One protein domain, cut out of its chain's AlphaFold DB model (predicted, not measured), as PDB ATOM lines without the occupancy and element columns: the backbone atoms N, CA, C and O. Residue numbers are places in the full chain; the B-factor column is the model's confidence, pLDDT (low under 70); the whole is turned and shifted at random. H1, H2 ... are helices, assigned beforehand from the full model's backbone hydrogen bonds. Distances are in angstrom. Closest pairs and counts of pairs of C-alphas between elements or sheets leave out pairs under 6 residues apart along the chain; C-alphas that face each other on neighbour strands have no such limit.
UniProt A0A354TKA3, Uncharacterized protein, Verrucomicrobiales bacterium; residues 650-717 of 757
ATOM      1  N   PHE A 650     275.608 264.050 226.894       97.81
ATOM      2  CA  PHE A 650     277.072 263.919 226.948       97.81
ATOM      3  C   PHE A 650     277.779 265.231 227.307       97.81
ATOM      4  O   PHE A 650     278.615 265.253 228.211       97.81
ATOM      5  N   VAL A 651     277.416 266.329 226.634       98.00
ATOM      6  CA  VAL A 651     277.989 267.659 226.891       98.00
ATOM      7  C   VAL A 651     277.665 268.115 228.312       98.00
ATOM      8  O   VAL A 651     278.582 268.400 229.076       98.00
ATOM      9  N   ALA A 652     276.389 268.113 228.707       97.62
ATOM     10  CA  ALA A 652     275.961 268.555 230.033       97.62
ATOM     11  C   ALA A 652     276.660 267.790 231.170       97.62
ATOM     12  O   ALA A 652     277.169 268.406 232.104       97.62
ATOM     13  N   ILE A 653     276.751 266.460 231.068       97.94
ATOM     14  CA  ILE A 653     277.407 265.614 232.075       97.94
ATOM     15  C   ILE A 653     278.898 265.962 232.175       97.94
ATOM     16  O   ILE A 653     279.388 266.224 233.274       97.94
ATOM     17  N   ASN A 654     279.615 266.044 231.048       97.62
ATOM     18  CA  ASN A 654     281.033 266.423 231.030       97.62
ATOM     19  C   ASN A 654     281.272 267.820 231.619       97.62
ATOM     20  O   ASN A 654     282.156 267.998 232.456       97.62
ATOM     21  N   ARG A 655     280.465 268.804 231.213       96.25
ATOM     22  CA  ARG A 655     280.571 270.200 231.653       96.25
ATOM     23  C   ARG A 655     280.287 270.379 233.144       96.25
ATOM     24  O   ARG A 655     281.027 271.084 233.825       96.25
ATOM     25  N   LEU A 656     279.260 269.712 233.672       95.06
ATOM     26  CA  LEU A 656     278.944 269.732 235.104       95.06
ATOM     27  C   LEU A 656     279.987 268.969 235.939       95.06
ATOM     28  O   LEU A 656     280.293 269.397 237.051       95.06
ATOM     29  N   SER A 657     280.574 267.895 235.392       94.94
ATOM     30  CA  SER A 657     281.678 267.157 236.032       94.94
ATOM     31  C   SER A 657     282.927 268.029 236.150       94.94
ATOM     32  O   SER A 657     283.468 268.181 237.239       94.94
ATOM     33  N   ALA A 658     283.332 268.687 235.059       92.50
ATOM     34  CA  ALA A 658     284.480 269.593 235.038       92.50
ATOM     35  C   ALA A 658     284.300 270.830 235.946       92.50
ATOM     36  O   ALA A 658     285.288 271.404 236.407       92.50
ATOM     37  N   ARG A 659     283.053 271.235 236.242       89.44
ATOM     38  CA  ARG A 659     282.712 272.255 237.259       89.44
ATOM     39  C   ARG A 659     282.608 271.719 238.697       89.44
ATOM     40  O   ARG A 659     282.361 272.512 239.598       89.44
ATOM     41  N   GLY A 660     282.760 270.413 238.935       89.38
ATOM     42  CA  GLY A 660     282.623 269.797 240.266       89.38
ATOM     43  C   GLY A 660     281.190 269.772 240.825       89.38
ATOM     44  O   GLY A 660     280.987 269.467 242.000       89.38
ATOM     45  N   LEU A 661     280.185 270.089 239.999       89.69
ATOM     46  CA  LEU A 661     278.789 270.278 240.424       89.69
ATOM     47  C   LEU A 661     278.021 268.959 240.604       89.69
ATOM     48  O   LEU A 661     276.960 268.936 241.221       89.69
ATOM     49  N   LEU A 662     278.555 267.853 240.085       92.00
ATOM     50  CA  LEU A 662     278.006 266.513 240.288       92.00
ATOM     51  C   LEU A 662     278.642 265.844 241.525       92.00
ATOM     52  O   LEU A 662     279.800 266.122 241.850       92.00
ATOM     53  N   PRO A 663     277.923 264.951 242.230       88.38
ATOM     54  CA  PRO A 663     278.540 264.024 243.165       88.38
ATOM     55  C   PRO A 663     279.389 263.007 242.401       88.38
ATOM     56  O   PRO A 663     278.921 262.388 241.448       88.38
ATOM     57  N   VAL A 664     280.635 262.846 242.841       86.38
ATOM     58  CA  VAL A 664     281.606 261.882 242.313       86.38
ATOM     59  C   VAL A 664     282.405 261.340 243.501       86.38
ATOM     60  O   VAL A 664     282.840 262.125 244.346       86.38
ATOM     61  N   SER A 665     282.606 260.024 243.576       87.88
ATOM     62  CA  SER A 665     283.627 259.399 244.429       87.88
ATOM     63  C   SER A 665     284.746 258.835 243.552       87.88
ATOM     64  O   SER A 665     284.523 258.568 242.372       87.88
ATOM     65  N   ARG A 666     285.929 258.583 244.128       87.50
ATOM     66  CA  ARG A 666     287.066 257.965 243.415       87.50
ATOM     67  C   ARG A 666     286.715 256.604 242.791       87.50
ATOM     68  O   ARG A 666     287.407 256.150 241.887       87.50
ATOM     69  N   ASP A 667     285.660 255.947 243.271       87.31
ATOM     70  CA  ASP A 667     285.312 254.563 242.958       87.31
ATOM     71  C   ASP A 667     283.923 254.362 242.294       87.31
ATOM     72  O   ASP A 667     283.590 253.231 241.924       87.31
ATOM     73  N   GLU A 668     283.119 255.416 242.093       88.25
ATOM     74  CA  GLU A 668     281.920 255.419 241.227       88.25
ATOM     75  C   GLU A 668     282.318 255.937 239.831       88.25
ATOM     76  O   GLU A 668     282.102 257.093 239.493       88.25
ATOM     77  N   VAL A 669     282.951 255.080 239.017       88.62
ATOM     78  CA  VAL A 669     283.468 255.446 237.674       88.62
ATOM     79  C   VAL A 669     282.419 255.411 236.546       88.62
ATOM     80  O   VAL A 669     282.738 255.713 235.392       88.62
ATOM     81  N   ASP A 670     281.177 255.048 236.875       90.94
ATOM     82  CA  ASP A 670     280.002 255.090 235.995       90.94
ATOM     83  C   ASP A 670     279.132 256.302 236.361       90.94
ATOM     84  O   ASP A 670     278.810 256.492 237.532       90.94
ATOM     85  N   PHE A 671     278.685 257.087 235.380       93.81
ATOM     86  CA  PHE A 671     277.708 258.153 235.615       93.81
ATOM     87  C   PHE A 671     276.270 257.616 235.668       93.81
ATOM     88  O   PHE A 671     275.422 258.188 236.353       93.81
ATOM     89  N   GLN A 672     275.987 256.518 234.965       94.12
ATOM     90  CA  GLN A 672     274.672 255.896 234.802       94.12
ATOM     91  C   GLN A 672     273.630 256.869 234.214       94.12
ATOM     92  O   GLN A 672     272.633 257.179 234.871       94.12
ATOM     93  N   PRO A 673     273.833 257.385 232.983       94.81
ATOM     94  CA  PRO A 673     273.015 258.464 232.416       94.81
ATOM     95  C   PRO A 673     271.514 258.149 232.341       94.81
ATOM     96  O   PRO A 673     270.703 259.039 232.598       94.81
ATOM     97  N   ASP A 674     271.149 256.900 232.044       95.19
ATOM     98  CA  ASP A 674     269.758 256.437 231.953       95.19
ATOM     99  C   ASP A 674     269.144 256.024 233.305       95.19
ATOM    100  O   ASP A 674     267.948 255.733 233.383       95.19
ATOM    101  N   ALA A 675     269.927 255.989 234.391       94.56
ATOM    102  CA  ALA A 675     269.399 255.667 235.715       94.56
ATOM    103  C   ALA A 675     268.499 256.804 236.243       94.56
ATOM    104  O   ALA A 675     268.739 257.971 235.927       94.56
ATOM    105  N   PRO A 676     267.483 256.514 237.080       94.19
ATOM    106  CA  PRO A 676     266.639 257.551 237.668       94.19
ATOM    107  C   PRO A 676     267.446 258.561 238.495       94.19
ATOM    108  O   PRO A 676     268.232 258.183 239.366       94.19
ATOM    109  N   ALA A 677     267.196 259.853 238.286       92.44
ATOM    110  CA  ALA A 677     267.672 260.904 239.177       92.44
ATOM    111  C   ALA A 677     266.839 260.864 240.471       92.44
ATOM    112  O   ALA A 677     265.802 261.525 240.570       92.44
ATOM    113  N   THR A 678     267.245 260.055 241.454       92.00
ATOM    114  CA  THR A 678     266.521 259.933 242.734       92.00
ATOM    115  C   THR A 678     266.521 261.261 243.498       92.00
ATOM    116  O   THR A 678     267.372 262.119 243.258       92.00
ATOM    117  N   LYS A 679     265.583 261.460 244.432       87.62
ATOM    118  CA  LYS A 679     265.455 262.741 245.154       87.62
ATOM    119  C   LYS A 679     266.689 263.057 245.997       87.62
ATOM    120  O   LYS A 679     267.053 264.216 246.142       87.62
ATOM    121  N   GLU A 680     267.354 262.023 246.492       89.94
ATOM    122  CA  GLU A 680     268.586 262.082 247.275       89.94
ATOM    123  C   GLU A 680     269.765 262.518 246.392       89.94
ATOM    124  O   GLU A 680     270.523 263.410 246.768       89.94
ATOM    125  N   TRP A 681     269.879 261.948 245.185       90.81
ATOM    126  CA  TRP A 681     270.899 262.338 244.208       90.81
ATOM    127  C   TRP A 681     270.656 263.756 243.669       90.81
ATOM    128  O   TRP A 681     271.581 264.566 243.654       90.81
ATOM    129  N   GLN A 682     269.407 264.099 243.320       88.69
ATOM    130  CA  GLN A 682     269.027 265.468 242.948       88.69
ATOM    131  C   GLN A 682     269.367 266.456 244.073       88.69
ATOM    132  O   GLN A 682     269.933 267.509 243.797       88.69
ATOM    133  N   ALA A 683     269.083 266.122 245.337       87.00
ATOM    134  CA  ALA A 683     269.384 266.987 246.476       87.00
ATOM    135  C   ALA A 683     270.892 267.206 246.689       87.00
ATOM    136  O   ALA A 683     271.290 268.329 246.983       87.00
ATOM    137  N   GLU A 684     271.745 266.190 246.510       89.00
ATOM    138  CA  GLU A 684     273.207 266.358 246.606       89.00
ATOM    139  C   GLU A 684     273.780 267.172 245.429       89.00
ATOM    140  O   GLU A 684     274.645 268.021 245.651       89.00
ATOM    141  N   VAL A 685     273.266 266.999 244.201       89.75
ATOM    142  CA  VAL A 685     273.618 267.874 243.062       89.75
ATOM    143  C   VAL A 685     273.185 269.318 243.348       89.75
ATOM    144  O   VAL A 685     273.991 270.242 243.266       89.75
ATOM    145  N   LEU A 686     271.930 269.534 243.752       86.00
ATOM    146  CA  LEU A 686     271.401 270.867 244.065       86.00
ATOM    147  C   LEU A 686     272.142 271.523 245.238       86.00
ATOM    148  O   LEU A 686     272.361 272.729 245.209       86.00
ATOM    149  N   LYS A 687     272.595 270.745 246.225       85.56
ATOM    150  CA  LYS A 687     273.433 271.202 247.344       85.56
ATOM    151  C   LYS A 687     274.813 271.687 246.883       85.56
ATOM    152  O   LYS A 687     275.278 272.705 247.383       85.56
ATOM    153  N   ARG A 688     275.448 271.018 245.912       83.56
ATOM    154  CA  ARG A 688     276.697 271.495 245.269       83.56
ATOM    155  C   ARG A 688     276.473 272.763 244.448       83.56
ATOM    156  O   ARG A 688     277.357 273.608 244.355       83.56
ATOM    157  N   CYS A 689     275.267 272.923 243.919       77.81
ATOM    158  CA  CYS A 689     274.816 274.104 243.194       77.81
ATOM    159  C   CYS A 689     274.285 275.248 244.092       77.81
ATOM    160  O   CYS A 689     274.000 276.327 243.570       77.81
ATOM    161  N   ALA A 690     274.145 275.054 245.412       61.91
ATOM    162  CA  ALA A 690     273.287 275.869 246.294       61.91
ATOM    163  C   ALA A 690     273.747 277.315 246.575       61.91
ATOM    164  O   ALA A 690     273.059 278.048 247.283       61.91
ATOM    165  N   SER A 691     274.868 277.758 246.009       57.22
ATOM    166  CA  SER A 691     275.234 279.179 245.932       57.22
ATOM    167  C   SER A 691     274.410 279.976 244.904       57.22
ATOM    168  O   SER A 691     274.607 281.184 244.786       57.22
ATOM    169  N   HIS A 692     273.479 279.338 244.181       54.19
ATOM    170  CA  HIS A 692     272.649 279.966 243.150       54.19
ATOM    171  C   HIS A 692     271.172 279.538 243.269       54.19
ATOM    172  O   HIS A 692     270.867 278.399 243.628       54.19
ATOM    173  N   ASP A 693     270.254 280.444 242.924       51.06
ATOM    174  CA  ASP A 693     268.798 280.253 243.028       51.06
ATOM    175  C   ASP A 693     268.238 279.421 241.853       51.06
ATOM    176  O   ASP A 693     267.660 279.929 240.888       51.06
ATOM    177  N   PHE A 694     268.480 278.110 241.897       60.00
ATOM    178  CA  PHE A 694     268.046 277.169 240.866       60.00
ATOM    179  C   PHE A 694     266.594 276.714 241.066       60.00
ATOM    180  O   PHE A 694     266.331 275.628 241.589       60.00
ATOM    181  N   ASN A 695     265.643 277.496 240.548       56.31
ATOM    182  CA  ASN A 695     264.232 277.105 240.415       56.31
ATOM    183  C   ASN A 695     264.035 276.068 239.279       56.31
ATOM    184  O   ASN A 695     263.398 276.327 238.257       56.31
ATOM    185  N   LEU A 696     264.687 274.909 239.424       61.41
ATOM    186  CA  LEU A 696     264.717 273.814 238.453       61.41
ATOM    187  C   LEU A 696     263.443 272.962 238.496       61.41
ATOM    188  O   LEU A 696     262.763 272.855 239.515       61.41
ATOM    189  N   LEU A 697     263.154 272.298 237.374       55.38
ATOM    190  CA  LEU A 697     262.020 271.385 237.224       55.38
ATOM    191  C   LEU A 697     262.220 270.115 238.071       55.38
ATOM    192  O   LEU A 697     262.713 269.099 237.581       55.38
ATOM    193  N   SER A 698     261.808 270.166 239.339       53.94
ATOM    194  CA  SER A 698     261.811 269.029 240.266       53.94
ATOM    195  C   SER A 698     260.794 267.965 239.829       53.94
ATOM    196  O   SER A 698     259.626 267.989 240.229       53.94
ATOM    197  N   GLY A 699     261.227 267.057 238.953       57.09
ATOM    198  CA  GLY A 699     260.407 265.997 238.373       57.09
ATOM    199  C   GLY A 699     260.783 264.608 238.886       57.09
ATOM    200  O   GLY A 699     261.877 264.117 238.612       57.09
ATOM    201  N   ASP A 700     259.829 263.925 239.523       60.91
ATOM    202  CA  ASP A 700     259.929 262.557 240.075       60.91
ATOM    203  C   ASP A 700     260.142 261.435 239.021       60.91
ATOM    204  O   ASP A 700     259.883 260.263 239.295       60.91
ATOM    205  N   LYS A 701     260.540 261.776 237.788       77.00
ATOM    206  CA  LYS A 701     260.624 260.856 236.637       77.00
ATOM    207  C   LYS A 701     261.842 261.049 235.725       77.00
ATOM    208  O   LYS A 701     261.951 260.311 234.754       77.00
ATOM    209  N   LEU A 702     262.713 262.023 235.999       89.31
ATOM    210  CA  LEU A 702     263.870 262.316 235.143       89.31
ATOM    211  C   LEU A 702     264.978 261.263 235.304       89.31
ATOM    212  O   LEU A 702     265.212 260.772 236.414       89.31
ATOM    213  N   THR A 703     265.716 260.967 234.233       95.25
ATOM    214  CA  THR A 703     267.011 260.266 234.337       95.25
ATOM    215  C   THR A 703     268.120 261.199 234.848       95.25
ATOM    216  O   THR A 703     267.986 262.428 234.801       95.25
ATOM    217  N   ARG A 704     269.251 260.642 235.316       95.56
ATOM    218  CA  ARG A 704     270.464 261.407 235.671       95.56
ATOM    219  C   ARG A 704     270.902 262.308 234.501       95.56
ATOM    220  O   ARG A 704     271.269 263.461 234.723       95.56
ATOM    221  N   GLY A 705     270.811 261.816 233.262       96.56
ATOM    222  CA  GLY A 705     271.125 262.559 232.039       96.56
ATOM    223  C   GLY A 705     270.127 263.673 231.703       96.56
ATOM    224  O   GLY A 705     270.541 264.785 231.374       96.56
ATOM    225  N   GLU A 706     268.821 263.426 231.821       95.19
ATOM    226  CA  GLU A 706     267.798 264.465 231.619       95.19
ATOM    227  C   GLU A 706     267.921 265.591 232.653       95.19
ATOM    228  O   GLU A 706     267.863 266.771 232.296       95.19
ATOM    229  N   PHE A 707     268.159 265.239 233.920       93.75
ATOM    230  CA  PHE A 707     268.401 266.204 234.990       93.75
ATOM    231  C   PHE A 707     269.684 267.015 234.748       93.75
ATOM    232  O   PHE A 707     269.663 268.240 234.860       93.75
ATOM    233  N   ALA A 708     270.781 266.364 234.340       94.94
ATOM    234  CA  ALA A 708     272.024 267.043 233.970       94.94
ATOM    235  C   ALA A 708     271.812 268.040 232.815       94.94
ATOM    236  O   ALA A 708     272.279 269.174 232.892       94.94
ATOM    237  N   ASN A 709     271.049 267.667 231.781       95.06
ATOM    238  CA  ASN A 709     270.674 268.569 230.688       95.06
ATOM    239  C   ASN A 709     269.820 269.762 231.156       95.06
ATOM    240  O   ASN A 709     270.017 270.880 230.678       95.06
ATOM    241  N   ALA A 710     268.876 269.547 232.076       91.31
ATOM    242  CA  ALA A 710     268.056 270.621 232.635       91.31
ATOM    243  C   ALA A 710     268.887 271.604 233.478       91.31
ATOM    244  O   ALA A 710     268.739 272.815 233.323       91.31
ATOM    245  N   LEU A 711     269.794 271.091 234.315       90.69
ATOM    246  CA  LEU A 711     270.720 271.884 235.128       90.69
ATOM    247  C   LEU A 711     271.726 272.658 234.262       90.69
ATOM    248  O   LEU A 711     271.907 273.859 234.462       90.69
ATOM    249  N   TRP A 712     272.351 272.004 233.275       92.94
ATOM    250  CA  TRP A 712     273.369 272.635 232.430       92.94
ATOM    251  C   TRP A 712     272.826 273.856 231.676       92.94
ATOM    252  O   TRP A 712     273.490 274.884 231.671       92.94
ATOM    253  N   ARG A 713     271.584 273.816 231.173       90.12
ATOM    254  CA  ARG A 713     270.929 274.972 230.519       90.12
ATOM    255  C   ARG A 713     270.825 276.229 231.386       90.12
ATOM    256  O   ARG A 713     270.705 277.329 230.855       90.12
ATOM    257  N   VAL A 714     270.839 276.082 232.712       86.31
ATOM    258  CA  VAL A 714     270.829 277.221 233.644       86.31
ATOM    259  C   VAL A 714     272.256 277.594 234.062       86.31
ATOM    260  O   VAL A 714     272.568 278.775 234.167       86.31
ATOM    261  N   VAL A 715     273.140 276.605 234.238       87.12
ATOM    262  CA  VAL A 715     274.553 276.782 234.627       87.12
ATOM    263  C   VAL A 715     275.424 277.360 233.499       87.12
ATOM    264  O   VAL A 715     276.361 278.106 233.775       87.12
ATOM    265  N   GLU A 716     275.145 277.051 232.231       88.94
ATOM    266  CA  GLU A 716     276.014 277.408 231.094       88.94
ATOM    267  C   GLU A 716     276.063 278.908 230.798       88.94
ATOM    268  O   GLU A 716     277.061 279.413 230.291       88.94
ATOM    269  N   THR A 717     275.009 279.630 231.180       84.62
ATOM    270  CA  THR A 717     274.931 281.096 231.081       84.62
ATOM    271  C   THR A 717     275.591 281.817 232.262       84.62
ATOM    272  O   THR A 717     275.688 283.043 232.256       84.62
TER     273      THR A 717
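What this domain is: This is residues 650 to 717 of the 757 residues of an uncharacterized protein of Verrucomicrobiales bacterium (UniProt A0A354TKA3). What shows first? H1 packs steeply on H3, H2 is near H3, long loops join them, and residues 664 to 670 stick out. What builds it? The printed part has 68 residues, with under half of them in the three named helices H1, H2 and H3, in that order along the chain; the class is all helix. It is compact, with radius of gyration of the C-alphas 11.0 A and spans of 30, 25 and 20 A.

How they stand to each other: What touches? H1, residues 650 to 658, touches H3, residues 704 to 715, at a steep tilt of 67 degrees; the closest C-alphas, of Ala 652 and Asn 709, are 5.3 A apart. What lies between? H2, residues 679 to 688, is near H3, only just not touching at 8.0 A. Every O i to N i+4 pair is within hydrogen-bond range in H1 and H2, 7 of 8 in H3.

Where its parts are: Where does H1 begin? C-alpha 650 is at (277.072, 263.919, 226.948). Where does H3 end? It spans 15.9 A to C-alpha 715 at (274.553, 276.782, 234.627).

The domain as a whole: Which links are long? Both are, with 20 and 15 residues, uncut. Where is confidence low? Residues 690 to 700 have pLDDT under 70.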